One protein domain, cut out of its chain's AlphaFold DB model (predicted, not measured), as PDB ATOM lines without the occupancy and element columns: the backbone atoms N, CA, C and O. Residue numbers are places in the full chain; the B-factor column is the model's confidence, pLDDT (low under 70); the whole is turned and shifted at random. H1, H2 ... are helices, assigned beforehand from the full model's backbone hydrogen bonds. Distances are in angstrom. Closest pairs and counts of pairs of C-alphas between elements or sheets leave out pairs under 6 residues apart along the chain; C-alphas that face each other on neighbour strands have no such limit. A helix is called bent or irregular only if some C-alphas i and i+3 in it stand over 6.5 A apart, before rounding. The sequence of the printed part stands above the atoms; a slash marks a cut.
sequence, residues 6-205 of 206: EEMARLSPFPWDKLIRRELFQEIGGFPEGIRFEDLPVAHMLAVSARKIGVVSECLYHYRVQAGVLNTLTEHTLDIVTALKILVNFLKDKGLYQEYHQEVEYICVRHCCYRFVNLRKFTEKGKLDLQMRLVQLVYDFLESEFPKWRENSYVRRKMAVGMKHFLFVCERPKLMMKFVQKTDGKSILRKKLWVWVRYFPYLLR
ATOM      1  N   GLU A   6     -12.380 -31.977 -31.787       90.56
ATOM      2  CA  GLU A   6     -12.436 -33.431 -31.633       90.56
ATOM      3  C   GLU A   6     -11.552 -33.967 -30.494       90.56
ATOM      4  O   GLU A   6     -11.877 -34.998 -29.904       90.56
ATOM      5  N   GLU A   7     -10.484 -33.259 -30.116       90.94
ATOM      6  CA  GLU A   7      -9.633 -33.653 -28.994       90.94
ATOM      7  C   GLU A   7     -10.371 -33.554 -27.650       90.94
ATOM      8  O   GLU A   7     -10.105 -34.343 -26.746       90.94
ATOM      9  N   MET A   8     -11.402 -32.704 -27.535       91.00
ATOM     10  CA  MET A   8     -12.288 -32.675 -26.367       91.00
ATOM     11  C   MET A   8     -13.040 -34.001 -26.244       91.00
ATOM     12  O   MET A   8     -13.114 -34.580 -25.166       91.00
ATOM     13  N   ALA A   9     -13.545 -34.528 -27.362       89.19
ATOM     14  CA  ALA A   9     -14.241 -35.809 -27.400       89.19
ATOM     15  C   ALA A   9     -13.311 -37.004 -27.112       89.19
ATOM     16  O   ALA A   9     -13.779 -38.065 -26.680       89.19
ATOM     17  N   ARG A  10     -12.001 -36.867 -27.353       88.31
ATOM     18  CA  ARG A  10     -10.990 -37.921 -27.139       88.31
ATOM     19  C   ARG A  10     -10.318 -37.848 -25.773       88.31
ATOM     20  O   ARG A  10      -9.717 -38.837 -25.359       88.31
ATOM     21  N   LEU A  11     -10.448 -36.719 -25.083       91.44
ATOM     22  CA  LEU A  11      -9.802 -36.469 -23.809       91.44
ATOM     23  C   LEU A  11     -10.155 -37.543 -22.772       91.44
ATOM     24  O   LEU A  11     -11.318 -37.891 -22.546       91.44
ATOM     25  N   SER A  12      -9.112 -38.058 -22.128       90.31
ATOM     26  CA  SER A  12      -9.231 -38.908 -20.949       90.31
ATOM     27  C   SER A  12      -9.610 -38.053 -19.732       90.31
ATOM     28  O   SER A  12      -8.922 -37.054 -19.486       90.31
ATOM     29  N   PRO A  13     -10.633 -38.438 -18.938       92.12
ATOM     30  CA  PRO A  13     -11.037 -37.689 -17.749       92.12
ATOM     31  C   PRO A  13     -10.024 -37.783 -16.600       92.12
ATOM     32  O   PRO A  13     -10.129 -37.050 -15.627       92.12
ATOM     33  N   PHE A  14      -9.037 -38.674 -16.696       90.12
ATOM     34  CA  PHE A  14      -8.135 -38.955 -15.589       90.12
ATOM     35  C   PHE A  14      -7.191 -37.777 -15.321       90.12
ATOM     36  O   PHE A  14      -6.551 -37.301 -16.253       90.12
ATOM     37  N   PRO A  15      -7.060 -37.285 -14.083       89.25
ATOM     38  CA  PRO A  15      -6.192 -36.143 -13.805       89.25
ATOM     39  C   PRO A  15      -4.711 -36.535 -13.668       89.25
ATOM     40  O   PRO A  15      -3.839 -35.694 -13.857       89.25
ATOM     41  N   TRP A  16      -4.411 -37.801 -13.352       88.38
ATOM     42  CA  TRP A  16      -3.064 -38.253 -12.972       88.38
ATOM     43  C   TRP A  16      -2.048 -38.314 -14.121       88.38
ATOM     44  O   TRP A  16      -0.853 -38.404 -13.861       88.38
ATOM     45  N   ASP A  17      -2.495 -38.274 -15.377       91.81
ATOM     46  CA  ASP A  17      -1.637 -38.289 -16.569       91.81
ATOM     47  C   ASP A  17      -1.408 -36.880 -17.156       91.81
ATOM     48  O   ASP A  17      -0.994 -36.749 -18.308       91.81
ATOM     49  N   LYS A  18      -1.683 -35.813 -16.386       93.81
ATOM     50  CA  LYS A  18      -1.632 -34.416 -16.851       93.81
ATOM     51  C   LYS A  18      -0.809 -33.522 -15.926       93.81
ATOM     52  O   LYS A  18      -0.919 -33.588 -14.706       93.81
ATOM     53  N   LEU A  19      -0.055 -32.600 -16.530       95.31
ATOM     54  CA  LEU A  19       0.537 -31.448 -15.848       95.31
ATOM     55  C   LEU A  19      -0.312 -30.210 -16.144       95.31
ATOM     56  O   LEU A  19      -0.452 -29.803 -17.297       95.31
ATOM     57  N   ILE A  20      -0.904 -29.628 -15.101       95.69
ATOM     58  CA  ILE A  20      -1.921 -28.579 -15.226       95.69
ATOM     59  C   ILE A  20      -1.431 -27.313 -14.523       95.69
ATOM     60  O   ILE A  20      -0.990 -27.352 -13.375       95.69
ATOM     61  N   ARG A  21      -1.519 -26.174 -15.218       96.44
ATOM     62  CA  ARG A  21      -1.220 -24.857 -14.641       96.44
ATOM     63  C   ARG A  21      -2.218 -24.530 -13.533       96.44
ATOM     64  O   ARG A  21      -3.424 -24.640 -13.746       96.44
ATOM     65  N   ARG A  22      -1.718 -24.105 -12.371       95.62
ATOM     66  CA  ARG A  22      -2.530 -23.836 -11.173       95.62
ATOM     67  C   ARG A  22      -3.652 -22.835 -11.442       95.62
ATOM     68  O   ARG A  22      -4.750 -22.997 -10.920       95.62
ATOM     69  N   GLU A  23      -3.385 -21.831 -12.267       96.38
ATOM     70  CA  GLU A  23      -4.317 -20.744 -12.575       96.38
ATOM     71  C   GLU A  23      -5.589 -21.262 -13.264       96.38
ATOM     72  O   GLU A  23      -6.664 -20.696 -13.081       96.38
ATOM     73  N   LEU A  24      -5.511 -22.387 -13.988       96.38
ATOM     74  CA  LEU A  24      -6.690 -23.000 -14.606       96.38
ATOM     75  C   LEU A  24      -7.677 -23.518 -13.554       96.38
ATOM     76  O   LEU A  24      -8.880 -23.385 -13.743       96.38
ATOM     77  N   PHE A  25      -7.199 -24.046 -12.421       96.06
ATOM     78  CA  PHE A  25      -8.084 -24.484 -11.337       96.06
ATOM     79  C   PHE A  25      -8.815 -23.321 -10.665       96.06
ATOM     80  O   PHE A  25      -9.952 -23.495 -10.232       96.06
ATOM     81  N   GLN A  26      -8.196 -22.138 -10.619       93.19
ATOM     82  CA  GLN A  26      -8.853 -20.920 -10.136       93.19
ATOM     83  C   GLN A  26      -9.962 -20.475 -11.095       93.19
ATOM     84  O   GLN A  26     -10.998 -19.997 -10.650       93.19
ATOM     85  N   GLU A  27      -9.773 -20.674 -12.402       93.56
ATOM     86  CA  GLU A  27     -10.776 -20.334 -13.411       93.56
ATOM     87  C   GLU A  27     -11.987 -21.281 -13.395       93.56
ATOM     88  O   GLU A  27     -13.114 -20.842 -13.638       93.56
ATOM     89  N   ILE A  28     -11.755 -22.572 -13.143       95.88
ATOM     90  CA  ILE A  28     -12.802 -23.602 -13.207       95.88
ATOM     91  C   ILE A  28     -13.478 -23.899 -11.859       95.88
ATOM     92  O   ILE A  28     -14.448 -24.649 -11.833       95.88
ATOM     93  N   GLY A  29     -12.981 -23.332 -10.755       94.38
ATOM     94  CA  GLY A  29     -13.547 -23.527  -9.414       94.38
ATOM     95  C   GLY A  29     -13.122 -24.818  -8.705       94.38
ATOM     96  O   GLY A  29     -13.752 -25.206  -7.727       94.38
ATOM     97  N   GLY A  30     -12.049 -25.476  -9.157       94.19
ATOM     98  CA  GLY A  30     -11.546 -26.715  -8.552       94.19
ATOM     99  C   GLY A  30     -12.399 -27.957  -8.849       94.19
ATOM    100  O   GLY A  30     -13.115 -28.014  -9.847       94.19
ATOM    101  N   PHE A  31     -12.263 -28.985  -8.007       96.19
ATOM    102  CA  PHE A  31     -13.057 -30.211  -8.110       96.19
ATOM    103  C   PHE A  31     -14.370 -30.066  -7.335       96.19
ATOM    104  O   PHE A  31     -14.343 -29.561  -6.213       96.19
ATOM    105  N   PRO A  32     -15.506 -30.531  -7.883       96.50
ATOM    106  CA  PRO A  32     -16.748 -30.572  -7.128       96.50
ATOM    107  C   PRO A  32     -16.639 -31.583  -5.981       96.50
ATOM    108  O   PRO A  32     -16.193 -32.715  -6.171       96.50
ATOM    109  N   GLU A  33     -17.068 -31.173  -4.791       96.06
ATOM    110  CA  GLU A  33     -17.041 -32.014  -3.595       96.06
ATOM    111  C   GLU A  33     -18.318 -32.855  -3.456       96.06
ATOM    112  O   GLU A  33     -19.388 -32.500  -3.954       96.06
ATOM    113  N   GLY A  34     -18.214 -33.983  -2.748       95.81
ATOM    114  CA  GLY A  34     -19.372 -34.790  -2.347       95.81
ATOM    115  C   GLY A  34     -20.028 -35.621  -3.454       95.81
ATOM    116  O   GLY A  34     -21.073 -36.219  -3.205       95.81
ATOM    117  N   ILE A  35     -19.430 -35.698  -4.647       95.94
ATOM    118  CA  ILE A  35     -19.938 -36.501  -5.768       95.94
ATOM    119  C   ILE A  35     -18.880 -37.468  -6.289       95.94
ATOM    120  O   ILE A  35     -17.683 -37.224  -6.171       95.94
ATOM    121  N   ARG A  36     -19.326 -38.557  -6.919       94.50
ATOM    122  CA  ARG A  36     -18.465 -39.409  -7.750       94.50
ATOM    123  C   ARG A  36     -18.375 -38.871  -9.183       94.50
ATOM    124  O   ARG A  36     -19.318 -38.262  -9.679       94.50
ATOM    125  N   PHE A  37     -17.296 -39.236  -9.882       95.31
ATOM    126  CA  PHE A  37     -17.034 -38.865 -11.282       95.31
ATOM    127  C   PHE A  37     -16.729 -37.371 -11.444       95.31
ATOM    128  O   PHE A  37     -16.967 -36.794 -12.500       95.31
ATOM    129  N   GLU A  38     -16.220 -36.754 -10.384       96.81
ATOM    130  CA  GLU A  38     -15.756 -35.376 -10.289       96.81
ATOM    131  C   GLU A  38     -14.634 -35.053 -11.285       96.81
ATOM    132  O   GLU A  38     -14.532 -33.931 -11.780       96.81
ATOM    133  N   ASP A  39     -13.824 -36.054 -11.628       96.44
ATOM    134  CA  ASP A  39     -12.745 -35.972 -12.606       96.44
ATOM    135  C   ASP A  39     -13.255 -35.696 -14.029       96.44
ATOM    136  O   ASP A  39     -12.645 -34.939 -14.790       96.44
ATOM    137  N   LEU A  40     -14.416 -36.257 -14.373       96.81
ATOM    138  CA  LEU A  40     -15.027 -36.140 -15.689       96.81
ATOM    139  C   LEU A  40     -15.289 -34.685 -16.117       96.81
ATOM    140  O   LEU A  40     -14.771 -34.304 -17.170       96.81
ATOM    141  N   PRO A  41     -16.056 -33.854 -15.386       97.56
ATOM    142  CA  PRO A  41     -16.251 -32.461 -15.765       97.56
ATOM    143  C   PRO A  41     -14.940 -31.675 -15.704       97.56
ATOM    144  O   PRO A  41     -14.621 -30.968 -16.660       97.56
ATOM    145  N   VAL A  42     -14.141 -31.860 -14.647       97.69
ATOM    146  CA  VAL A  42     -12.914 -31.087 -14.405       97.69
ATOM    147  C   VAL A  42     -11.918 -31.221 -15.551       97.69
ATOM    148  O   VAL A  42     -11.410 -30.211 -16.035       97.69
ATOM    149  N   ALA A  43     -11.671 -32.434 -16.051       96.94
ATOM    150  CA  ALA A  43     -10.739 -32.635 -17.158       96.94
ATOM    151  C   ALA A  43     -11.142 -31.841 -18.413       96.94
ATOM    152  O   ALA A  43     -10.297 -31.204 -19.045       96.94
ATOM    153  N   HIS A  44     -12.432 -31.842 -18.755       96.62
ATOM    154  CA  HIS A  44     -12.936 -31.146 -19.938       96.62
ATOM    155  C   HIS A  44     -13.000 -29.630 -19.720       96.62
ATOM    156  O   HIS A  44     -12.619 -28.885 -20.620       96.62
ATOM    157  N   MET A  45     -13.398 -29.177 -18.527       97.19
ATOM    158  CA  MET A  45     -13.389 -27.765 -18.124       97.19
ATOM    159  C   MET A  45     -11.982 -27.165 -18.233       97.19
ATOM    160  O   MET A  45     -11.791 -26.135 -18.877       97.19
ATOM    161  N   LEU A  46     -10.971 -27.856 -17.696       96.62
ATOM    162  CA  LEU A  46      -9.570 -27.451 -17.824       96.62
ATOM    163  C   LEU A  46      -9.128 -27.382 -19.288       96.62
ATOM    164  O   LEU A  46      -8.458 -26.429 -19.685       96.62
ATOM    165  N   ALA A  47      -9.498 -28.376 -20.100       95.19
ATOM    166  CA  ALA A  47      -9.091 -28.437 -21.500       95.19
ATOM    167  C   ALA A  47      -9.679 -27.295 -22.342       95.19
ATOM    168  O   ALA A  47      -8.976 -26.746 -23.194       95.19
ATOM    169  N   VAL A  48     -10.940 -26.912 -22.115       95.25
ATOM    170  CA  VAL A  48     -11.563 -25.806 -22.861       95.25
ATOM    171  C   VAL A  48     -11.101 -24.427 -22.378       95.25
ATOM    172  O   VAL A  48     -11.052 -23.505 -23.191       95.25
ATOM    173  N   SER A  49     -10.703 -24.291 -21.107       95.06
ATOM    174  CA  SER A  49     -10.083 -23.069 -20.564       95.06
ATOM    175  C   SER A  49      -8.601 -22.925 -20.945       95.06
ATOM    176  O   SER A  49      -8.061 -21.818 -20.995       95.06
ATOM    177  N   ALA A  50      -7.911 -24.025 -21.259       94.38
ATOM    178  CA  ALA A  50      -6.499 -23.990 -21.617       94.38
ATOM    179  C   ALA A  50      -6.247 -23.314 -22.978       94.38
ATOM    180  O   ALA A  50      -6.739 -23.734 -24.028       94.38
ATOM    181  N   ARG A  51      -5.360 -22.308 -22.982       92.19
ATOM    182  CA  ARG A  51      -4.907 -21.635 -24.215       92.19
ATOM    183  C   ARG A  51      -4.050 -22.538 -25.104       92.19
ATOM    184  O   ARG A  51      -4.135 -22.457 -26.325       92.19
ATOM    185  N   LYS A  52      -3.202 -23.374 -24.498       92.12
ATOM    186  CA  LYS A  52      -2.286 -24.299 -25.182       92.12
ATOM    187  C   LYS A  52      -2.280 -25.636 -24.454       92.12
ATOM    188  O   LYS A  52      -2.229 -25.658 -23.227       92.12
ATOM    189  N   ILE A  53      -2.296 -26.721 -25.220       93.62
ATOM    190  CA  ILE A  53      -2.194 -28.096 -24.727       93.62
ATOM    191  C   ILE A  53      -1.085 -28.775 -25.527       93.62
ATOM    192  O   ILE A  53      -1.061 -28.663 -26.751       93.62
ATOM    193  N   GLY A  54      -0.160 -29.433 -24.831       92.94
ATOM    194  CA  GLY A  54       0.871 -30.283 -25.421       92.94
ATOM    195  C   GLY A  54       0.656 -31.734 -25.000       92.94
ATOM    196  O   GLY A  54       0.096 -31.988 -23.934       92.94
ATOM    197  N   VAL A  55       1.094 -32.672 -25.835       91.94
ATOM    198  CA  VAL A  55       0.974 -34.115 -25.588       91.94
ATOM    199  C   VAL A  55       2.356 -34.746 -25.701       91.94
ATOM    200  O   VAL A  55       3.072 -34.486 -26.664       91.94
ATOM    201  N   VAL A  56       2.712 -35.581 -24.724       94.06
ATOM    202  CA  VAL A  56       3.910 -36.429 -24.763       94.06
ATOM    203  C   VAL A  56       3.450 -37.861 -25.014       94.06
ATOM    204  O   VAL A  56       2.711 -38.428 -24.210       94.06
ATOM    205  N   SER A  57       3.850 -38.440 -26.143       92.12
ATOM    206  CA  SER A  57       3.441 -39.788 -26.562       92.12
ATOM    207  C   SER A  57       4.342 -40.883 -25.977       92.12
ATOM    208  O   SER A  57       4.781 -41.778 -26.693       92.12
ATOM    209  N   GLU A  58       4.603 -40.818 -24.671       93.62
ATOM    210  CA  GLU A  58       5.434 -41.776 -23.934       93.62
ATOM    211  C   GLU A  58       4.668 -42.364 -22.741       93.62
ATOM    212  O   GLU A  58       3.834 -41.705 -22.117       93.62
ATOM    213  N   CYS A  59       4.946 -43.624 -22.403       90.38
ATOM    214  CA  CYS A  59       4.329 -44.286 -21.255       90.38
ATOM    215  C   CYS A  59       5.068 -43.900 -19.965       90.38
ATOM    216  O   CYS A  59       5.959 -44.614 -19.516       90.38
ATOM    217  N   LEU A  60       4.704 -42.752 -19.389       92.75
ATOM    218  CA  LEU A  60       5.369 -42.192 -18.200       92.75
ATOM    219  C   LEU A  60       4.615 -42.443 -16.884       92.75
ATOM    220  O   LEU A  60       5.112 -42.112 -15.811       92.75
ATOM    221  N   TYR A  61       3.412 -43.018 -16.950       89.88
ATOM    222  CA  TYR A  61       2.577 -43.278 -15.780       89.88
ATOM    223  C   TYR A  61       1.987 -44.690 -15.826       89.88
ATOM    224  O   TYR A  61       1.245 -45.038 -16.748       89.88
ATOM    225  N   HIS A  62       2.266 -45.497 -14.802       89.62
ATOM    226  CA  HIS A  62       1.722 -46.848 -14.661       89.62
ATOM    227  C   HIS A  62       0.522 -46.858 -13.709       89.62
ATOM    228  O   HIS A  62       0.669 -46.748 -12.493       89.62
ATOM    229  N   TYR A  63      -0.681 -47.026 -14.259       86.94
ATOM    230  CA  TYR A  63      -1.900 -47.127 -13.458       86.94
ATOM    231  C   TYR A  63      -2.043 -48.514 -12.815       86.94
ATOM    232  O   TYR A  63      -2.022 -49.540 -13.500       86.94
ATOM    233  N   ARG A  64      -2.251 -48.556 -11.494       86.00
ATOM    234  CA  ARG A  64      -2.501 -49.803 -10.762       86.00
ATOM    235  C   ARG A  64      -3.987 -50.151 -10.787       86.00
ATOM    236  O   ARG A  64      -4.807 -49.463 -10.190       86.00
ATOM    237  N   VAL A  65      -4.321 -51.283 -11.401       78.75
ATOM    238  CA  VAL A  65      -5.692 -51.804 -11.422       78.75
ATOM    239  C   VAL A  65      -5.900 -52.761 -10.248       78.75
ATOM    240  O   VAL A  65      -5.292 -53.827 -10.198       78.75
ATOM    241  N   GLN A  66      -6.791 -52.410  -9.320       71.62
ATOM    242  CA  GLN A  66      -7.374 -53.359  -8.365       71.62
ATOM    243  C   GLN A  66      -8.792 -53.719  -8.826       71.62
ATOM    244  O   GLN A  66      -9.599 -52.845  -9.148       71.62
ATOM    245  N   ALA A  67      -9.106 -55.012  -8.903       59.22
ATOM    246  CA  ALA A  67     -10.430 -55.467  -9.314       59.22
ATOM    247  C   ALA A  67     -11.483 -55.099  -8.249       59.22
ATOM    248  O   ALA A  67     -11.319 -55.451  -7.087       59.22
ATOM    249  N   GLY A  68     -12.579 -54.429  -8.636       57.22
ATOM    250  CA  GLY A  68     -13.779 -54.328  -7.785       57.22
ATOM    251  C   GLY A  68     -14.554 -53.010  -7.853       57.22
ATOM    252  O   GLY A  68     -15.760 -53.031  -8.068       57.22
ATOM    253  N   VAL A  69     -13.893 -51.853  -7.742       54.81
ATOM    254  CA  VAL A  69     -14.576 -50.584  -7.386       54.81
ATOM    255  C   VAL A  69     -15.456 -49.992  -8.507       54.81
ATOM    256  O   VAL A  69     -16.491 -49.372  -8.253       54.81
ATOM    257  N   LEU A  70     -15.081 -50.177  -9.775       56.59
ATOM    258  CA  LEU A  70     -15.797 -49.573 -10.914       56.59
ATOM    259  C   LEU A  70     -17.032 -50.363 -11.379       56.59
ATOM    260  O   LEU A  70     -17.841 -49.819 -12.133       56.59
ATOM    261  N   ASN A  71     -17.177 -51.620 -10.948       63.41
ATOM    262  CA  ASN A  71     -18.240 -52.518 -11.419       63.41
ATOM    263  C   ASN A  71     -19.445 -52.593 -10.472       63.41
ATOM    264  O   ASN A  71     -20.465 -53.176 -10.844       63.41
ATOM    265  N   THR A  72     -19.345 -52.000  -9.283       81.12
ATOM    266  CA  THR A  72     -20.425 -52.000  -8.294       81.12
ATOM    267  C   THR A  72     -21.413 -50.876  -8.582       81.12
ATOM    268  O   THR A  72     -21.029 -49.714  -8.738       81.12
ATOM    269  N   LEU A  73     -22.698 -51.226  -8.632       90.81
ATOM    270  CA  LEU A  73     -23.797 -50.267  -8.703       90.81
ATOM    271  C   LEU A  73     -24.159 -49.798  -7.287       90.81
ATOM    272  O   LEU A  73     -24.525 -50.609  -6.430       90.81
ATOM    273  N   THR A  74     -24.066 -48.494  -7.058       93.31
ATOM    274  CA  THR A  74     -24.343 -47.807  -5.781       93.31
ATOM    275  C   THR A  74     -25.122 -46.513  -6.031       93.31
ATOM    276  O   THR A  74     -25.204 -46.084  -7.182       93.31
ATOM    277  N   GLU A  75     -25.660 -45.874  -4.986       95.50
ATOM    278  CA  GLU A  75     -26.322 -44.557  -5.101       95.50
ATOM    279  C   GLU A  75     -25.416 -43.524  -5.790       95.50
ATOM    280  O   GLU A  75     -25.833 -42.895  -6.755       95.50
ATOM    281  N   HIS A  76     -24.125 -43.485  -5.446       94.69
ATOM    282  CA  HIS A  76     -23.117 -42.641  -6.112       94.69
ATOM    283  C   HIS A  76     -22.917 -42.932  -7.609       94.69
ATOM    284  O   HIS A  76     -22.192 -42.229  -8.303       94.69
ATOM    285  N   THR A  77     -23.498 -44.004  -8.156       95.19
ATOM    286  CA  THR A  77     -23.493 -44.211  -9.613       95.19
ATOM    287  C   THR A  77     -24.429 -43.231 -10.320       95.19
ATOM    288  O   THR A  77     -24.200 -42.930 -11.491       95.19
ATOM    289  N   LEU A  78     -25.451 -42.724  -9.623       97.19
ATOM    290  CA  LEU A  78     -26.384 -41.716 -10.129       97.19
ATOM    291  C   LEU A  78     -25.709 -40.351 -10.324       97.19
ATOM    292  O   LEU A  78     -26.092 -39.618 -11.238       97.19
ATOM    293  N   ASP A  79     -24.638 -40.073  -9.571       97.81
ATOM    294  CA  ASP A  79     -23.836 -38.844  -9.664       97.81
ATOM    295  C   ASP A  79     -23.264 -38.601 -11.064       97.81
ATOM    296  O   ASP A  79     -22.889 -37.480 -11.386       97.81
ATOM    297  N   ILE A  80     -23.247 -39.613 -11.942       98.00
ATOM    298  CA  ILE A  80     -22.822 -39.440 -13.334       98.00
ATOM    299  C   ILE A  80     -23.602 -38.331 -14.049       98.00
ATOM    300  O   ILE A  80     -23.018 -37.579 -14.823       98.00
ATOM    301  N   VAL A  81     -24.906 -38.199 -13.785       98.50
ATOM    302  CA  VAL A  81     -25.715 -37.131 -14.385       98.50
ATOM    303  C   VAL A  81     -25.396 -35.787 -13.737       98.50
ATOM    304  O   VAL A  81     -25.304 -34.789 -14.445       98.50
ATOM    305  N   THR A  82     -25.152 -35.756 -12.426       98.56
ATOM    306  CA  THR A  82     -24.688 -34.553 -11.718       98.56
ATOM    307  C   THR A  82     -23.365 -34.051 -12.297       98.56
ATOM    308  O   THR A  82     -23.273 -32.896 -12.707       98.56
ATOM    309  N   ALA A  83     -22.372 -34.932 -12.436       98.50
ATOM    310  CA  ALA A  83     -21.066 -34.626 -13.011       98.50
ATOM    311  C   ALA A  83     -21.169 -34.098 -14.454       98.50
ATOM    312  O   ALA A  83     -20.530 -33.111 -14.812       98.50
ATOM    313  N   LEU A  84     -22.015 -34.708 -15.290       98.69
ATOM    314  CA  LEU A  84     -22.231 -34.248 -16.665       98.69
ATOM    315  C   LEU A  84     -22.966 -32.899 -16.732       98.69
ATOM    316  O   LEU A  84     -22.625 -32.072 -17.574       98.69
ATOM    317  N   LYS A  85     -23.929 -32.644 -15.837       98.69
ATOM    318  CA  LYS A  85     -24.602 -31.340 -15.734       98.69
ATOM    319  C   LYS A  85     -23.638 -30.226 -15.341       98.69
ATOM    320  O   LYS A  85     -23.752 -29.138 -15.893       98.69
ATOM    321  N   ILE A  86     -22.669 -30.493 -14.459       98.69
ATOM    322  CA  ILE A  86     -21.611 -29.526 -14.120       98.69
ATOM    323  C   ILE A  86     -20.854 -29.106 -15.383       98.69
ATOM    324  O   ILE A  86     -20.722 -27.913 -15.642       98.69
ATOM    325  N   LEU A  87     -20.430 -30.067 -16.211       98.50
ATOM    326  CA  LEU A  87     -19.746 -29.763 -17.472       98.50
ATOM    327  C   LEU A  87     -20.633 -28.955 -18.431       98.50
ATOM    328  O   LEU A  87     -20.189 -27.953 -18.987       98.50
ATOM    329  N   VAL A  88     -21.882 -29.387 -18.633       98.75
ATOM    330  CA  VAL A  88     -22.824 -28.709 -19.537       98.75
ATOM    331  C   VAL A  88     -23.078 -27.269 -19.089       98.75
ATOM    332  O   VAL A  88     -22.989 -26.356 -19.908       98.75
ATOM    333  N   ASN A  89     -23.346 -27.057 -17.801       98.56
ATOM    334  CA  ASN A  89     -23.601 -25.731 -17.246       98.56
ATOM    335  C   ASN A  89     -22.360 -24.846 -17.334       98.56
ATOM    336  O   ASN A  89     -22.463 -23.730 -17.824       98.56
ATOM    337  N   PHE A  90     -21.176 -25.372 -17.008       98.44
ATOM    338  CA  PHE A  90     -19.925 -24.631 -17.170       98.44
ATOM    339  C   PHE A  90     -19.734 -24.120 -18.606       98.44
ATOM    340  O   PHE A  90     -19.373 -22.963 -18.821       98.44
ATOM    341  N   LEU A  91     -20.005 -24.957 -19.615       98.12
ATOM    342  CA  LEU A  91     -19.914 -24.532 -21.015       98.12
ATOM    343  C   LEU A  91     -20.973 -23.484 -21.372       98.12
ATOM    344  O   LEU A  91     -20.678 -22.590 -22.166       98.12
ATOM    345  N   LYS A  92     -22.189 -23.576 -20.819       98.50
ATOM    346  CA  LYS A  92     -23.240 -22.562 -21.007       98.50
ATOM    347  C   LYS A  92     -22.816 -21.227 -20.390       98.50
ATOM    348  O   LYS A  92     -22.827 -20.221 -21.096       98.50
ATOM    349  N   ASP A  93     -22.339 -21.241 -19.150       98.00
ATOM    350  CA  ASP A  93     -21.912 -20.054 -18.401       98.00
ATOM    351  C   ASP A  93     -20.717 -19.351 -19.062       98.00
ATOM    352  O   ASP A  93     -20.628 -18.124 -19.075       98.00
ATOM    353  N   LYS A  94     -19.812 -20.118 -19.682       96.56
ATOM    354  CA  LYS A  94     -18.671 -19.588 -20.449       96.56
ATOM    355  C   LYS A  94     -19.024 -19.181 -21.887       96.56
ATOM    356  O   LYS A  94     -18.138 -18.741 -22.617       96.56
ATOM    357  N   GLY A  95     -20.271 -19.364 -22.329       97.56
ATOM    358  CA  GLY A  95     -20.686 -19.107 -23.714       97.56
ATOM    359  C   GLY A  95     -20.067 -20.064 -24.745       97.56
ATOM    360  O   GLY A  95     -20.047 -19.766 -25.935       97.56
ATOM    361  N   LEU A  96     -19.556 -21.214 -24.303       96.94
ATOM    362  CA  LEU A  96     -18.873 -22.223 -25.123       96.94
ATOM    363  C   LEU A  96     -19.788 -23.378 -25.550       96.94
ATOM    364  O   LEU A  96     -19.396 -24.199 -26.377       96.94
ATOM    365  N   TYR A  97     -21.006 -23.457 -25.004       97.75
ATOM    366  CA  TYR A  97     -21.919 -24.579 -25.234       97.75
ATOM    367  C   TYR A  97     -22.219 -24.818 -26.717       97.75
ATOM    368  O   TYR A  97     -22.095 -25.942 -27.187       97.75
ATOM    369  N   GLN A  98     -22.553 -23.765 -27.470       96.75
ATOM    370  CA  GLN A  98     -22.822 -23.892 -28.907       96.75
ATOM    371  C   GLN A  98     -21.560 -24.255 -29.697       96.75
ATOM    372  O   GLN A  98     -21.619 -25.034 -30.646       96.75
ATOM    373  N   GLU A  99     -20.406 -23.726 -29.286       95.19
ATOM    374  CA  GLU A  99     -19.134 -23.977 -29.959       95.19
ATOM    375  C   GLU A  99     -18.712 -25.452 -29.868       95.19
ATOM    376  O   GLU A  99     -18.183 -25.981 -30.848       95.19
ATOM    377  N   TYR A 100     -18.957 -26.091 -28.721       96.56
ATOM    378  CA  TYR A 100     -18.575 -27.475 -28.417       96.56
ATOM    379  C   TYR A 100     -19.775 -28.427 -28.306       96.56
ATOM    380  O   TYR A 100     -19.679 -29.478 -27.670       96.56
ATOM    381  N   HIS A 101     -20.926 -28.065 -28.886       97.06
ATOM    382  CA  HIS A 101     -22.179 -28.799 -28.684       97.06
ATOM    383  C   HIS A 101     -22.050 -30.280 -29.064       97.06
ATOM    384  O   HIS A 101     -22.473 -31.158 -28.316       97.06
ATOM    385  N   GLN A 102     -21.449 -30.580 -30.220       96.62
ATOM    386  CA  GLN A 102     -21.324 -31.963 -30.689       96.62
ATOM    387  C   GLN A 102     -20.399 -32.795 -29.795       96.62
ATOM    388  O   GLN A 102     -20.667 -33.977 -29.568       96.62
ATOM    389  N   GLU A 103     -19.326 -32.183 -29.296       97.19
ATOM    390  CA  GLU A 103     -18.341 -32.807 -28.423       97.19
ATOM    391  C   GLU A 103     -18.932 -33.095 -27.041       97.19
ATOM    392  O   GLU A 103     -18.845 -34.233 -26.576       97.19
ATOM    393  N   VAL A 104     -19.569 -32.103 -26.401       98.06
ATOM    394  CA  VAL A 104     -20.180 -32.290 -25.074       98.06
ATOM    395  C   VAL A 104     -21.353 -33.265 -25.131       98.06
ATOM    396  O   VAL A 104     -21.431 -34.151 -24.281       98.06
ATOM    397  N   GLU A 105     -22.194 -33.196 -26.168       98.38
ATOM    398  CA  GLU A 105     -23.270 -34.165 -26.398       98.38
ATOM    399  C   GLU A 105     -22.704 -35.590 -26.471       98.38
ATOM    400  O   GLU A 105     -23.169 -36.495 -25.775       98.38
ATOM    401  N   TYR A 106     -21.637 -35.795 -27.248       97.44
ATOM    402  CA  TYR A 106     -20.989 -37.099 -27.344       97.44
ATOM    403  C   TYR A 106     -20.382 -37.568 -26.020       97.44
ATOM    404  O   TYR A 106     -20.533 -38.741 -25.672       97.44
ATOM    405  N   ILE A 107     -19.715 -36.687 -25.270       97.19
ATOM    406  CA  ILE A 107     -19.162 -37.010 -23.948       97.19
ATOM    407  C   ILE A 107     -20.290 -37.481 -23.025       97.19
ATOM    408  O   ILE A 107     -20.207 -38.581 -22.470       97.19
ATOM    409  N   CYS A 108     -21.377 -36.716 -22.929       98.12
ATOM    410  CA  CYS A 108     -22.549 -37.074 -22.139       98.12
ATOM    411  C   CYS A 108     -23.100 -38.450 -22.542       98.12
ATOM    412  O   CYS A 108     -23.182 -39.358 -21.709       98.12
ATOM    413  N   VAL A 109     -23.381 -38.655 -23.832       97.31
ATOM    414  CA  VAL A 109     -23.919 -39.918 -24.357       97.31
ATOM    415  C   VAL A 109     -22.987 -41.091 -24.081       97.31
ATOM    416  O   VAL A 109     -23.440 -42.139 -23.622       97.31
ATOM    417  N   ARG A 110     -21.683 -40.941 -24.341       95.69
ATOM    418  CA  ARG A 110     -20.684 -42.002 -24.160       95.69
ATOM    419  C   ARG A 110     -20.650 -42.476 -22.713       95.69
ATOM    420  O   ARG A 110     -20.672 -43.684 -22.462       95.69
ATOM    421  N   HIS A 111     -20.597 -41.544 -21.765       95.81
ATOM    422  CA  HIS A 111     -20.502 -41.870 -20.345       95.81
ATOM    423  C   HIS A 111     -21.816 -42.448 -19.796       95.81
ATOM    424  O   HIS A 111     -21.775 -43.449 -19.074       95.81
ATOM    425  N   CYS A 112     -22.967 -41.928 -20.228       96.94
ATOM    426  CA  CYS A 112     -24.286 -42.500 -19.946       96.94
ATOM    427  C   CYS A 112     -24.436 -43.927 -20.508       96.94
ATOM    428  O   CYS A 112     -24.744 -44.868 -19.773       96.94
ATOM    429  N   CYS A 113     -24.131 -44.137 -21.791       95.38
ATOM    430  CA  CYS A 113     -24.204 -45.452 -22.431       95.38
ATOM    431  C   CYS A 113     -23.232 -46.453 -21.798       95.38
ATOM    432  O   CYS A 113     -23.560 -47.633 -21.668       95.38
ATOM    433  N   TYR A 114     -22.052 -46.013 -21.351       94.00
ATOM    434  CA  TYR A 114     -21.131 -46.883 -20.619       94.00
ATOM    435  C   TYR A 114     -21.761 -47.430 -19.330       94.00
ATOM    436  O   TYR A 114     -21.591 -48.612 -19.022       94.00
ATOM    437  N   ARG A 115     -22.551 -46.621 -18.605       94.50
ATOM    438  CA  ARG A 115     -23.294 -47.103 -17.429       94.50
ATOM    439  C   ARG A 115     -24.295 -48.194 -17.808       94.50
ATOM    440  O   ARG A 115     -24.340 -49.226 -17.143       94.50
ATOM    441  N   PHE A 116     -25.018 -48.036 -18.917       95.12
ATOM    442  CA  PHE A 116     -25.921 -49.074 -19.430       95.12
ATOM    443  C   PHE A 116     -25.182 -50.351 -19.840       95.12
ATOM    444  O   PHE A 116     -25.635 -51.456 -19.537       95.12
ATOM    445  N   VAL A 117     -24.012 -50.230 -20.471       93.06
ATOM    446  CA  VAL A 117     -23.170 -51.386 -20.812       93.06
ATOM    447  C   VAL A 117     -22.722 -52.136 -19.557       93.06
ATOM    448  O   VAL A 117     -22.721 -53.370 -19.566       93.06
ATOM    449  N   ASN A 118     -22.405 -51.438 -18.465       92.25
ATOM    450  CA  ASN A 118     -22.031 -52.076 -17.200       92.25
ATOM    451  C   ASN A 118     -23.174 -52.904 -16.595       92.25
ATOM    452  O   ASN A 118     -22.911 -53.965 -16.021       92.25
ATOM    453  N   LEU A 119     -24.439 -52.539 -16.831       94.12
ATOM    454  CA  LEU A 119     -25.589 -53.346 -16.401       94.12
ATOM    455  C   LEU A 119     -25.636 -54.740 -17.055       94.12
ATOM    456  O   LEU A 119     -26.262 -55.654 -16.518       94.12
ATOM    457  N   ARG A 120     -24.921 -54.963 -18.168       92.94
ATOM    458  CA  ARG A 120     -24.745 -56.302 -18.769       92.94
ATOM    459  C   ARG A 120     -23.867 -57.229 -17.935       92.94
ATOM    460  O   ARG A 120     -23.982 -58.445 -18.074       92.94
ATOM    461  N   LYS A 121     -22.972 -56.661 -17.127       90.56
ATOM    462  CA  LYS A 121     -22.045 -57.388 -16.251       90.56
ATOM    463  C   LYS A 121     -22.520 -57.423 -14.800       90.56
ATOM    464  O   LYS A 121     -22.080 -58.284 -14.054       90.56
ATOM    465  N   PHE A 122     -23.417 -56.518 -14.422       91.88
ATOM    466  CA  PHE A 122     -24.007 -56.455 -13.091       91.88
ATOM    467  C   PHE A 122     -24.879 -57.689 -12.802       91.88
ATOM    468  O   PHE A 122     -25.775 -57.986 -13.589       91.88
ATOM    469  N   THR A 123     -24.640 -58.405 -11.702       92.56
ATOM    470  CA  THR A 123     -25.372 -59.644 -11.352       92.56
ATOM    471  C   THR A 123     -25.927 -59.670  -9.929       92.56
ATOM    472  O   THR A 123     -26.595 -60.640  -9.572       92.56
ATOM    473  N   GLU A 124     -25.652 -58.650  -9.109       91.50
ATOM    474  CA  GLU A 124     -26.200 -58.578  -7.751       91.50
ATOM    475  C   GLU A 124     -27.735 -58.511  -7.803       91.50
ATOM    476  O   GLU A 124     -28.322 -57.920  -8.712       91.50
ATOM    477  N   LYS A 125     -28.387 -59.151  -6.831       91.62
ATOM    478  CA  LYS A 125     -29.850 -59.162  -6.692       91.62
ATOM    479  C   LYS A 125     -30.307 -58.000  -5.810       91.62
ATOM    480  O   LYS A 125     -29.522 -57.469  -5.032       91.62
ATOM    481  N   GLY A 126     -31.586 -57.634  -5.902       92.94
ATOM    482  CA  GLY A 126     -32.198 -56.648  -5.000       92.94
ATOM    483  C   GLY A 126     -31.879 -55.187  -5.332       92.94
ATOM    484  O   GLY A 126     -32.260 -54.303  -4.577       92.94
ATOM    485  N   LYS A 127     -31.224 -54.912  -6.467       95.19
ATOM    486  CA  LYS A 127     -30.928 -53.546  -6.941       95.19
ATOM    487  C   LYS A 127     -31.715 -53.173  -8.196       95.19
ATOM    488  O   LYS A 127     -31.243 -52.380  -9.011       95.19
ATOM    489  N   LEU A 128     -32.889 -53.773  -8.400       96.88
ATOM    490  CA  LEU A 128     -33.751 -53.435  -9.531       96.88
ATOM    491  C   LEU A 128     -34.151 -51.956  -9.488       96.88
ATOM    492  O   LEU A 128     -34.007 -51.273 -10.496       96.88
ATOM    493  N   ASP A 129     -34.580 -51.459  -8.325       97.94
ATOM    494  CA  ASP A 129     -34.965 -50.055  -8.140       97.94
ATOM    495  C   ASP A 129     -33.835 -49.094  -8.542       97.94
ATOM    496  O   ASP A 129     -34.009 -48.262  -9.429       97.94
ATOM    497  N   LEU A 130     -32.630 -49.294  -7.999       97.81
ATOM    498  CA  LEU A 130     -31.472 -48.462  -8.323       97.81
ATOM    499  C   LEU A 130     -31.088 -48.520  -9.815       97.81
ATOM    500  O   LEU A 130     -30.720 -47.501 -10.397       97.81
ATOM    501  N   GLN A 131     -31.201 -49.685 -10.467       98.06
ATOM    502  CA  GLN A 131     -30.999 -49.784 -11.920       98.06
ATOM    503  C   GLN A 131     -32.046 -48.978 -12.694       98.06
ATOM    504  O   GLN A 131     -31.697 -48.299 -13.657       98.06
ATOM    505  N   MET A 132     -33.315 -49.045 -12.286       98.44
ATOM    506  CA  MET A 132     -34.405 -48.308 -12.927       98.44
ATOM    507  C   MET A 132     -34.261 -46.799 -12.720       98.44
ATOM    508  O   MET A 132     -34.382 -46.053 -13.689       98.44
ATOM    509  N   ARG A 133     -33.907 -46.352 -11.506       98.50
ATOM    510  CA  ARG A 133     -33.590 -44.947 -11.198       98.50
ATOM    511  C   ARG A 133     -32.438 -44.428 -12.052       98.50
ATOM    512  O   ARG A 133     -32.559 -43.356 -12.632       98.50
ATOM    513  N   LEU A 134     -31.363 -45.205 -12.201       98.44
ATOM    514  CA  LEU A 134     -30.250 -44.855 -13.090       98.44
ATOM    515  C   LEU A 134     -30.708 -44.707 -14.546       98.44
ATOM    516  O   LEU A 134     -30.332 -43.741 -15.205       98.44
ATOM    517  N   VAL A 135     -31.499 -45.654 -15.059       98.50
ATOM    518  CA  VAL A 135     -31.994 -45.601 -16.443       98.50
ATOM    519  C   VAL A 135     -32.895 -44.391 -16.667       98.50
ATOM    520  O   VAL A 135     -32.703 -43.684 -17.654       98.50
ATOM    521  N   GLN A 136     -33.828 -44.131 -15.751       98.56
ATOM    522  CA  GLN A 136     -34.729 -42.985 -15.830       98.56
ATOM    523  C   GLN A 136     -33.947 -41.668 -15.798       98.56
ATOM    524  O   GLN A 136     -34.055 -40.879 -16.728       98.56
ATOM    525  N   LEU A 137     -33.070 -41.494 -14.805       98.56
ATOM    526  CA  LEU A 137     -32.263 -40.286 -14.632       98.56
ATOM    527  C   LEU A 137     -31.398 -39.977 -15.863       98.56
ATOM    528  O   LEU A 137     -31.278 -38.823 -16.271       98.56
ATOM    529  N   VAL A 138     -30.792 -41.006 -16.464       98.62
ATOM    530  CA  VAL A 138     -29.986 -40.847 -17.679       98.62
ATOM    531  C   VAL A 138     -30.840 -40.412 -18.867       98.62
ATOM    532  O   VAL A 138     -30.423 -39.516 -19.596       98.62
ATOM    533  N   TYR A 139     -32.004 -41.029 -19.089       98.62
ATOM    534  CA  TYR A 139     -32.857 -40.633 -20.209       98.62
ATOM    535  C   TYR A 139     -33.483 -39.261 -20.002       98.62
ATOM    536  O   TYR A 139     -33.487 -38.485 -20.947       98.62
ATOM    537  N   ASP A 140     -33.927 -38.925 -18.791       98.62
ATOM    538  CA  ASP A 140     -34.455 -37.591 -18.496       98.62
ATOM    539  C   ASP A 140     -33.427 -36.513 -18.850       98.62
ATOM    540  O   ASP A 140     -33.761 -35.549 -19.527       98.62
ATOM    541  N   PHE A 141     -32.160 -36.723 -18.480       98.75
ATOM    542  CA  PHE A 141     -31.068 -35.816 -18.829       98.75
ATOM    543  C   PHE A 141     -30.767 -35.766 -20.333       98.75
ATOM    544  O   PHE A 141     -30.657 -34.681 -20.900       98.75
ATOM    545  N   LEU A 142     -30.602 -36.918 -20.991       98.44
ATOM    546  CA  LEU A 142     -30.228 -36.947 -22.408       98.44
ATOM    547  C   LEU A 142     -31.346 -36.427 -23.313       98.44
ATOM    548  O   LEU A 142     -31.056 -35.732 -24.277       98.44
ATOM    549  N   GLU A 143     -32.607 -36.748 -23.026       97.75
ATOM    550  CA  GLU A 143     -33.728 -36.272 -23.839       97.75
ATOM    551  C   GLU A 143     -34.043 -34.792 -23.564       97.75
ATOM    552  O   GLU A 143     -34.518 -34.110 -24.472       97.75
ATOM    553  N   SER A 144     -33.749 -34.271 -22.362       98.06
ATOM    554  CA  SER A 144     -33.918 -32.842 -22.067       98.06
ATOM    555  C   SER A 144     -32.814 -31.976 -22.672       98.06
ATOM    556  O   SER A 144     -33.107 -30.941 -23.261       98.06
ATOM    557  N   GLU A 145     -31.548 -32.373 -22.519       98.25
ATOM    558  CA  GLU A 145     -30.404 -31.567 -22.969       98.25
ATOM    559  C   GLU A 145     -30.047 -31.817 -24.438       98.25
ATOM    560  O   GLU A 145     -29.636 -30.896 -25.142       98.25
ATOM    561  N   PHE A 146     -30.222 -33.052 -24.916       98.12
ATOM    562  CA  PHE A 146     -29.725 -33.510 -26.215       98.12
ATOM    563  C   PHE A 146     -30.749 -34.386 -26.964       98.12
ATOM    564  O   PHE A 146     -30.439 -35.518 -27.333       98.12
ATOM    565  N   PRO A 147     -31.974 -33.918 -27.260       97.06
ATOM    566  CA  PRO A 147     -33.048 -34.758 -27.822       97.06
ATOM    567  C   PRO A 147     -32.683 -35.476 -29.139       97.06
ATOM    568  O   PRO A 147     -33.246 -36.520 -29.474       97.06
ATOM    569  N   LYS A 148     -31.708 -34.947 -29.889       97.00
ATOM    570  CA  LYS A 148     -31.208 -35.516 -31.150       97.00
ATOM    571  C   LYS A 148     -29.868 -36.241 -31.009       97.00
ATOM    572  O   LYS A 148     -29.218 -36.518 -32.013       97.00
ATOM    573  N   TRP A 149     -29.468 -36.630 -29.798       97.00
ATOM    574  CA  TRP A 149     -28.160 -37.238 -29.529       97.00
ATOM    575  C   TRP A 149     -27.840 -38.481 -30.383       97.00
ATOM    576  O   TRP A 149     -26.681 -38.791 -30.651       97.00
ATOM    577  N   ARG A 150     -28.870 -39.190 -30.857       94.81
ATOM    578  CA  ARG A 150     -28.772 -40.361 -31.756       94.81
ATOM    579  C   ARG A 150     -28.272 -40.005 -33.164       94.81
ATOM    580  O   ARG A 150     -27.809 -40.860 -33.924       94.81
ATOM    581  N   GLU A 151     -28.393 -38.741 -33.549       95.69
ATOM    582  CA  GLU A 151     -27.927 -38.199 -34.827       95.69
ATOM    583  C   GLU A 151     -26.480 -37.703 -34.752       95.69
ATOM    584  O   GLU A 151     -25.840 -37.526 -35.790       95.69
ATOM    585  N   ASN A 152     -25.932 -37.559 -33.542       96.38
ATOM    586  CA  ASN A 152     -24.578 -37.076 -33.323       96.38
ATOM    587  C   ASN A 152     -23.537 -37.915 -34.082       96.38
ATOM    588  O   ASN A 152     -23.449 -39.145 -33.959       96.38
ATOM    589  N   SER A 153     -22.690 -37.229 -34.848       92.88
ATOM    590  CA  SER A 153     -21.725 -37.883 -35.731       92.88
ATOM    591  C   SER A 153     -20.634 -38.657 -34.973       92.88
ATOM    592  O   SER A 153     -20.140 -39.671 -35.480       92.88
ATOM    593  N   TYR A 154     -20.271 -38.225 -33.761       93.62
ATOM    594  CA  TYR A 154     -19.327 -38.928 -32.897       93.62
ATOM    595  C   TYR A 154     -19.972 -40.168 -32.277       93.62
ATOM    596  O   TYR A 154     -19.340 -41.222 -32.254       93.62
ATOM    597  N   VAL A 155     -21.241 -40.096 -31.859       92.69
ATOM    598  CA  VAL A 155     -21.977 -41.262 -31.335       92.69
ATOM    599  C   VAL A 155     -22.019 -42.377 -32.382       92.69
ATOM    600  O   VAL A 155     -21.638 -43.515 -32.098       92.69
ATOM    601  N   ARG A 156     -22.368 -42.046 -33.630       88.56
ATOM    602  CA  ARG A 156     -22.432 -43.029 -34.725       88.56
ATOM    603  C   ARG A 156     -21.065 -43.623 -35.077       88.56
ATOM    604  O   ARG A 156     -20.947 -44.822 -35.335       88.56
ATOM    605  N   ARG A 157     -20.006 -42.804 -35.091       87.56
ATOM    606  CA  ARG A 157     -18.698 -43.203 -35.649       87.56
ATOM    607  C   ARG A 157     -17.688 -43.673 -34.602       87.56
ATOM    608  O   ARG A 157     -16.996 -44.665 -34.842       87.56
ATOM    609  N   LYS A 158     -17.612 -43.008 -33.446       86.56
ATOM    610  CA  LYS A 158     -16.499 -43.098 -32.481       86.56
ATOM    611  C   LYS A 158     -16.793 -43.925 -31.221       86.56
ATOM    612  O   LYS A 158     -15.863 -44.186 -30.462       86.56
ATOM    613  N   MET A 159     -18.029 -44.382 -31.001       86.88
ATOM    614  CA  MET A 159     -18.345 -45.275 -29.873       86.88
ATOM    615  C   MET A 159     -17.474 -46.542 -29.887       86.88
ATOM    616  O   MET A 159     -17.230 -47.138 -30.939       86.88
ATOM    617  N   ALA A 160     -17.025 -46.992 -28.714       84.56
ATOM    618  CA  ALA A 160     -16.213 -48.204 -28.603       84.56
ATOM    619  C   ALA A 160     -16.979 -49.440 -29.116       84.56
ATOM    620  O   ALA A 160     -18.189 -49.553 -28.911       84.56
ATOM    621  N   VAL A 161     -16.282 -50.411 -29.718       78.69
ATOM    622  CA  VAL A 161     -16.894 -51.612 -30.336       78.69
ATOM    623  C   VAL A 161     -17.849 -52.337 -29.379       78.69
ATOM    624  O   VAL A 161     -18.976 -52.674 -29.740       78.69
ATOM    625  N   GLY A 162     -17.446 -52.512 -28.116       74.44
ATOM    626  CA  GLY A 162     -18.282 -53.155 -27.098       74.44
ATOM    627  C   GLY A 162     -19.574 -52.396 -26.764       74.44
ATOM    628  O   GLY A 162     -20.559 -53.031 -26.374       74.44
ATOM    629  N   MET A 163     -19.581 -51.067 -26.931       85.12
ATOM    630  CA  MET A 163     -20.774 -50.229 -26.799       85.12
ATOM    631  C   MET A 163     -21.629 -50.276 -28.063       85.12
ATOM    632  O   MET A 163     -22.841 -50.388 -27.935       85.12
ATOM    633  N   LYS A 164     -21.025 -50.263 -29.261       83.50
ATOM    634  CA  LYS A 164     -21.753 -50.315 -30.545       83.50
ATOM    635  C   LYS A 164     -22.723 -51.501 -30.610       83.50
ATOM    636  O   LYS A 164     -23.885 -51.317 -30.949       83.50
ATOM    637  N   HIS A 165     -22.306 -52.688 -30.163       85.44
ATOM    638  CA  HIS A 165     -23.184 -53.872 -30.115       85.44
ATOM    639  C   HIS A 165     -24.376 -53.756 -29.151       85.44
ATOM    640  O   HIS A 165     -25.325 -54.527 -29.251       85.44
ATOM    641  N   PHE A 166     -24.322 -52.845 -28.179       92.62
ATOM    642  CA  PHE A 166     -25.407 -52.616 -27.224       92.62
ATOM    643  C   PHE A 166     -26.149 -51.297 -27.473       92.62
ATOM    644  O   PHE A 166     -27.200 -51.069 -26.879       92.62
ATOM    645  N   LEU A 167     -25.647 -50.463 -28.386       91.62
ATOM    646  CA  LEU A 167     -26.184 -49.140 -28.670       91.62
ATOM    647  C   LEU A 167     -27.650 -49.209 -29.119       91.62
ATOM    648  O   LEU A 167     -28.453 -48.421 -28.642       91.62
ATOM    649  N   PHE A 168     -28.042 -50.235 -29.885       92.19
ATOM    650  CA  PHE A 168     -29.443 -50.445 -30.285       92.19
ATOM    651  C   PHE A 168     -30.419 -50.610 -29.099       92.19
ATOM    652  O   PHE A 168     -31.620 -50.368 -29.241       92.19
ATOM    653  N   VAL A 169     -29.925 -51.058 -27.935       95.38
ATOM    654  CA  VAL A 169     -30.692 -51.090 -26.680       95.38
ATOM    655  C   VAL A 169     -30.662 -49.713 -26.026       95.38
ATOM    656  O   VAL A 169     -31.719 -49.205 -25.660       95.38
ATOM    657  N   CYS A 170     -29.482 -49.094 -25.924       94.88
ATOM    658  CA  CYS A 170     -29.294 -47.770 -25.323       94.88
ATOM    659  C   CYS A 170     -30.100 -46.665 -26.026       94.88
ATOM    660  O   CYS A 170     -30.626 -45.778 -25.364       94.88
ATOM    661  N   GLU A 171     -30.257 -46.718 -27.346       94.31
ATOM    662  CA  GLU A 171     -31.015 -45.727 -28.120       94.31
ATOM    663  C   GLU A 171     -32.530 -45.814 -27.890       94.31
ATOM    664  O   GLU A 171     -33.265 -44.909 -28.284       94.31
ATOM    665  N   ARG A 172     -33.024 -46.879 -27.244       95.38
ATOM    666  CA  ARG A 172     -34.455 -47.178 -27.113       95.38
ATOM    667  C   ARG A 172     -34.851 -47.292 -25.635       95.38
ATOM    668  O   ARG A 172     -34.789 -48.398 -25.091       95.38
ATOM    669  N   PRO A 173     -35.368 -46.218 -25.004       96.62
ATOM    670  CA  PRO A 173     -35.685 -46.204 -23.573       96.62
ATOM    671  C   PRO A 173     -36.546 -47.380 -23.107       96.62
ATOM    672  O   PRO A 173     -36.186 -48.105 -22.180       96.62
ATOM    673  N   LYS A 174     -37.633 -47.673 -23.835       97.06
ATOM    674  CA  LYS A 174     -38.519 -48.814 -23.544       97.06
ATOM    675  C   LYS A 174     -37.787 -50.163 -23.585       97.06
ATOM    676  O   LYS A 174     -38.097 -51.063 -22.806       97.06
ATOM    677  N   LEU A 175     -36.820 -50.326 -24.492       97.12
ATOM    678  CA  LEU A 175     -36.054 -51.565 -24.620       97.12
ATOM    679  C   LEU A 175     -35.004 -51.693 -23.513       97.12
ATOM    680  O   LEU A 175     -34.830 -52.792 -22.987       97.12
ATOM    681  N   MET A 176     -34.356 -50.590 -23.131       97.94
ATOM    682  CA  MET A 176     -33.406 -50.550 -22.017       97.94
ATOM    683  C   MET A 176     -34.089 -50.845 -20.674       97.94
ATOM    684  O   MET A 176     -33.611 -51.689 -19.916       97.94
ATOM    685  N   MET A 177     -35.263 -50.261 -20.419       97.88
ATOM    686  CA  MET A 177     -36.083 -50.592 -19.244       97.88
ATOM    687  C   MET A 177     -36.455 -52.082 -19.223       97.88
ATOM    688  O   MET A 177     -36.270 -52.772 -18.219       97.88
ATOM    689  N   LYS A 178     -36.897 -52.628 -20.365       97.88
ATOM    690  CA  LYS A 178     -37.217 -54.058 -20.495       97.88
ATOM    691  C   LYS A 178     -35.993 -54.952 -20.278       97.88
ATOM    692  O   LYS A 178     -36.136 -56.043 -19.725       97.88
ATOM    693  N   PHE A 179     -34.808 -54.524 -20.715       97.75
ATOM    694  CA  PHE A 179     -33.553 -55.230 -20.457       97.75
ATOM    695  C   PHE A 179     -33.289 -55.335 -18.954       97.75
ATOM    696  O   PHE A 179     -33.073 -56.443 -18.462       97.75
ATOM    697  N   VAL A 180     -33.366 -54.220 -18.223       97.56
ATOM    698  CA  VAL A 180     -33.166 -54.195 -16.766       97.56
ATOM    699  C   VAL A 180     -34.176 -55.107 -16.069       97.56
ATOM    700  O   VAL A 180     -33.784 -56.069 -15.412       97.56
ATOM    701  N   GLN A 181     -35.471 -54.907 -16.318       97.38
ATOM    702  CA  GLN A 181     -36.543 -55.682 -15.681       97.38
ATOM    703  C   GLN A 181     -36.438 -57.193 -15.935       97.38
ATOM    704  O   GLN A 181     -36.724 -58.002 -15.056       97.38
ATOM    705  N   LYS A 182     -36.056 -57.610 -17.150       96.88
ATOM    706  CA  LYS A 182     -35.990 -59.039 -17.511       96.88
ATOM    707  C   LYS A 182     -34.674 -59.705 -17.127       96.88
ATOM    708  O   LYS A 182     -34.617 -60.938 -17.112       96.88
ATOM    709  N   THR A 183     -33.627 -58.930 -16.854       96.38
ATOM    710  CA  THR A 183     -32.291 -59.473 -16.595       96.38
ATOM    711  C   THR A 183     -31.747 -59.188 -15.200       96.38
ATOM    712  O   THR A 183     -30.651 -59.657 -14.886       96.38
ATOM    713  N   ASP A 184     -32.501 -58.505 -14.340       95.25
ATOM    714  CA  ASP A 184     -32.118 -58.299 -12.944       95.25
ATOM    715  C   ASP A 184     -31.772 -59.618 -12.230       95.25
ATOM    716  O   ASP A 184     -32.425 -60.652 -12.421       95.25
ATOM    717  N   GLY A 185     -30.671 -59.599 -11.473       92.00
ATOM    718  CA  GLY A 185     -30.143 -60.766 -10.761       92.00
ATOM    719  C   GLY A 185     -29.771 -61.979 -11.631       92.00
ATOM    720  O   GLY A 185     -29.507 -63.057 -11.093       92.00
ATOM    721  N   LYS A 186     -29.794 -61.870 -12.969       95.38
ATOM    722  CA  LYS A 186     -29.420 -62.964 -13.882       95.38
ATOM    723  C   LYS A 186     -27.913 -62.973 -14.134       95.38
ATOM    724  O   LYS A 186     -27.258 -61.936 -14.106       95.38
ATOM    725  N   SER A 187     -27.381 -64.149 -14.471       95.12
ATOM    726  CA  SER A 187     -25.976 -64.308 -14.854       95.12
ATOM    727  C   SER A 187     -25.622 -63.521 -16.122       95.12
ATOM    728  O   SER A 187     -26.471 -63.267 -16.983       95.12
ATOM    729  N   ILE A 188     -24.332 -63.207 -16.277       94.56
ATOM    730  CA  ILE A 188     -23.788 -62.527 -17.463       94.56
ATOM    731  C   ILE A 188     -24.165 -63.275 -18.752       94.56
ATOM    732  O   ILE A 188     -24.512 -62.647 -19.752       94.56
ATOM    733  N   LEU A 189     -24.153 -64.614 -18.736       95.56
ATOM    734  CA  LEU A 189     -24.540 -65.430 -19.890       95.56
ATOM    735  C   LEU A 189     -26.005 -65.199 -20.286       95.56
ATOM    736  O   LEU A 189     -26.292 -64.952 -21.456       95.56
ATOM    737  N   ARG A 190     -26.931 -65.198 -19.317       95.50
ATOM    738  CA  ARG A 190     -28.355 -64.930 -19.579       95.50
ATOM    739  C   ARG A 190     -28.585 -63.511 -20.099       95.50
ATOM    740  O   ARG A 190     -29.391 -63.323 -21.007       95.50
ATOM    741  N   LYS A 191     -27.845 -62.524 -19.579       95.38
ATOM    742  CA  LYS A 191     -27.851 -61.141 -20.088       95.38
ATOM    743  C   LYS A 191     -27.377 -61.069 -21.539       95.38
ATOM    744  O   LYS A 191     -28.049 -60.463 -22.368       95.38
ATOM    745  N   LYS A 192     -26.255 -61.721 -21.867       93.88
ATOM    746  CA  LYS A 192     -25.735 -61.801 -23.244       93.88
ATOM    747  C   LYS A 192     -26.743 -62.450 -24.192       93.88
ATOM    748  O   LYS A 192     -27.001 -61.886 -25.250       93.88
ATOM    749  N   LEU A 193     -27.347 -63.571 -23.793       95.12
ATOM    750  CA  LEU A 193     -28.354 -64.266 -24.596       95.12
ATOM    751  C   LEU A 193     -29.577 -63.376 -24.862       95.12
ATOM    752  O   LEU A 193     -30.026 -63.277 -26.000       95.12
ATOM    753  N   TRP A 194     -30.074 -62.668 -23.840       95.62
ATOM    754  CA  TRP A 194     -31.203 -61.742 -23.991       95.62
ATOM    755  C   TRP A 194     -30.940 -60.671 -25.055       95.62
ATOM    756  O   TRP A 194     -31.845 -60.355 -25.835       95.62
ATOM    757  N   VAL A 195     -29.717 -60.124 -25.070       93.69
ATOM    758  CA  VAL A 195     -29.278 -59.113 -26.042       93.69
ATOM    759  C   VAL A 195     -29.144 -59.733 -27.425       93.69
ATOM    760  O   VAL A 195     -29.701 -59.197 -28.374       93.69
ATOM    761  N   TRP A 196     -28.465 -60.875 -27.539       90.94
ATOM    762  CA  TRP A 196     -28.188 -61.522 -28.821       90.94
ATOM    763  C   TRP A 196     -29.467 -61.900 -29.582       90.94
ATOM    764  O   TRP A 196     -29.611 -61.536 -30.747       90.94
ATOM    765  N   VAL A 197     -30.452 -62.486 -28.887       91.31
ATOM    766  CA  VAL A 197     -31.775 -62.833 -29.449       91.31
ATOM    767  C   VAL A 197     -32.495 -61.618 -30.054       91.31
ATOM    768  O   VAL A 197     -33.298 -61.759 -30.970       91.31
ATOM    769  N   ARG A 198     -32.222 -60.407 -29.554       91.38
ATOM    770  CA  ARG A 198     -32.842 -59.157 -30.029       91.38
ATOM    771  C   ARG A 198     -31.975 -58.379 -31.009       91.38
ATOM    772  O   ARG A 198     -32.510 -57.590 -31.779       91.38
ATOM    773  N   TYR A 199     -30.666 -58.589 -30.965       86.50
ATOM    774  CA  TYR A 199     -29.715 -57.928 -31.843       86.50
ATOM    775  C   TYR A 199     -29.723 -58.537 -33.246       86.50
ATOM    776  O   TYR A 199     -29.702 -57.800 -34.225       86.50
ATOM    777  N   PHE A 200     -29.832 -59.865 -33.360       82.38
ATOM    778  CA  PHE A 200     -29.819 -60.542 -34.658       82.38
ATOM    779  C   PHE A 200     -30.927 -60.046 -35.616       82.38
ATOM    780  O   PHE A 200     -30.600 -59.638 -36.727       82.38
ATOM    781  N   PRO A 201     -32.206 -59.921 -35.203       83.25
ATOM    782  CA  PRO A 201     -33.237 -59.349 -36.073       83.25
ATOM    783  C   PRO A 201     -33.052 -57.854 -36.368       83.25
ATOM    784  O   PRO A 201     -33.611 -57.354 -37.339       83.25
ATOM    785  N   TYR A 202     -32.326 -57.118 -35.521       81.50
ATOM    786  CA  TYR A 202     -32.039 -55.696 -35.735       81.50
ATOM    787  C   TYR A 202     -31.012 -55.488 -36.857       81.50
ATOM    788  O   TYR A 202     -31.185 -54.559 -37.642       81.50
ATOM    789  N   LEU A 203     -30.011 -56.369 -36.955       77.88
ATOM    790  CA  LEU A 203     -29.018 -56.379 -38.039       77.88
ATOM    791  C   LEU A 203     -29.612 -56.729 -39.405       77.88
ATOM    792  O   LEU A 203     -29.077 -56.329 -40.421       77.88
ATOM    793  N   LEU A 204     -30.704 -57.491 -39.442       76.69
ATOM    794  CA  LEU A 204     -31.366 -57.846 -40.701       76.69
ATOM    795  C   LEU A 204     -32.288 -56.735 -41.232       76.69
ATOM    796  O   LEU A 204     -32.834 -56.866 -42.321       76.69
ATOM    797  N   ARG A 205     -32.522 -55.677 -40.445       73.00
ATOM    798  CA  ARG A 205     -33.466 -54.589 -40.759       73.00
ATOM    799  C   ARG A 205     -32.795 -53.237 -41.020       73.00
ATOM    800  O   ARG A 205     -33.506 -52.314 -41.400       73.00
TER     801      ARG A 205
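Overview. This is residues 6 to 205 of the 206 residues of an uncharacterized protein of Blautia hydrogenotrophica CAG:147 (UniProt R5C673). A bundle of three helices running up and down, H4, H5 and H6, makes the core, with H5 in the middle of the whole; H3 lies side by side with H4, and H9 with H6. The short helices H1, H7 and H8 pack on H5, H2 crosses H3, H10 packs on H9, and a long loop between H3 and H4 swings away from the body, with residues 64 to 69 sticking out. The printed part has 200 residues with ten named helices, H1 to H10 in order along the chain, and no named strand; the class is all helix. It is compact, with a radius of gyration of the C-alphas of 17.9 A, and spans 51 by 37 by 33 A along its three main axes.

Along the chain. The printed part begins with H1, residues 6 to 10, whose C-alpha 6 is at (-12.436, -33.431, -31.633). H2 is residues 22 to 28, and H3 is residues 39 to 49, 15.4 A from first to last C-alpha. H4 is residues 79 to 93, 20.8 A long. H5, residues 101 to 118, is 26.0 A long and begins at C-alpha 101 at (-22.179, -28.799, -28.684). H6, residues 128 to 145, is 25.9 A long. H7 is residues 153 to 158, and H8 is residues 161 to 170. H8 is irregular: C-alphas 165 and 168 are 7.1 A apart. H9 is residues 173 to 183, 15.4 A long. H10, residues 188 to 203, is 22.1 A long, has a kink of 27 degrees near residue 197, and ends at C-alpha 203 at (-29.018, -56.379, -38.039).

Arrangement. H5 is the hub, touching five other helices. H4 and H5 form a helical hairpin at a shallow tilt of 1 degrees, opposite ways, with the closest C-alphas, Leu 84 and Cys 108, 6.2 A apart. H5 and H6 form another at a shallow tilt of 12 degrees, the closest C-alphas being Cys 112 and Val 138 at 6.4 A. H1 touches H5, with the C-alphas of Ala 9 and Glu 103 closest at 5.2 A. H7 touches H5 at a steep tilt of 53 degrees, closest at the C-alphas of Tyr 106 and Val 155, 5.9 A. H8 touches H5 with residues 113 to 117 of H5 alone, closest at the C-alphas of Cys 113 and Cys 170, 6.3 A. H3 touches H4 at a shallow tilt of 14 degrees, the same way, with the C-alphas of Pro 41 and Leu 87 closest at 4.7 A. H2 touches H3, about perpendicular at 79 degrees, closest at the C-alphas of Leu 24 and Leu 46, 6.2 A. H9 touches H6 at a shallow tilt of 14 degrees, opposite ways, with the C-alphas of Gln 131 and Val 180 closest at 6.9 A. H9 and H10 form a helical hairpin, closest at the C-alphas of Thr 183 and Lys 191, 5.9 A. H2 and H10 are apart. Every O i to N i+4 pair is within hydrogen-bond range in H1, H4, H5, H6, H7 and H9; the counts are 2 of 3 in H2, 6 of 7 in H3, 3 of 6 in H8 and 9 of 12 in H10.

Size, cuts and confidence. The two C-alphas farthest apart, those of Glu 23 and Leu 204, are 53.8 A apart. The printed part has no cut. The links H1 to H2, with 11 residues, and H3 to H4, with 29 residues, are long. Mean pLDDT of the printed part is 93.0, and residues 67 to 71 are under 70.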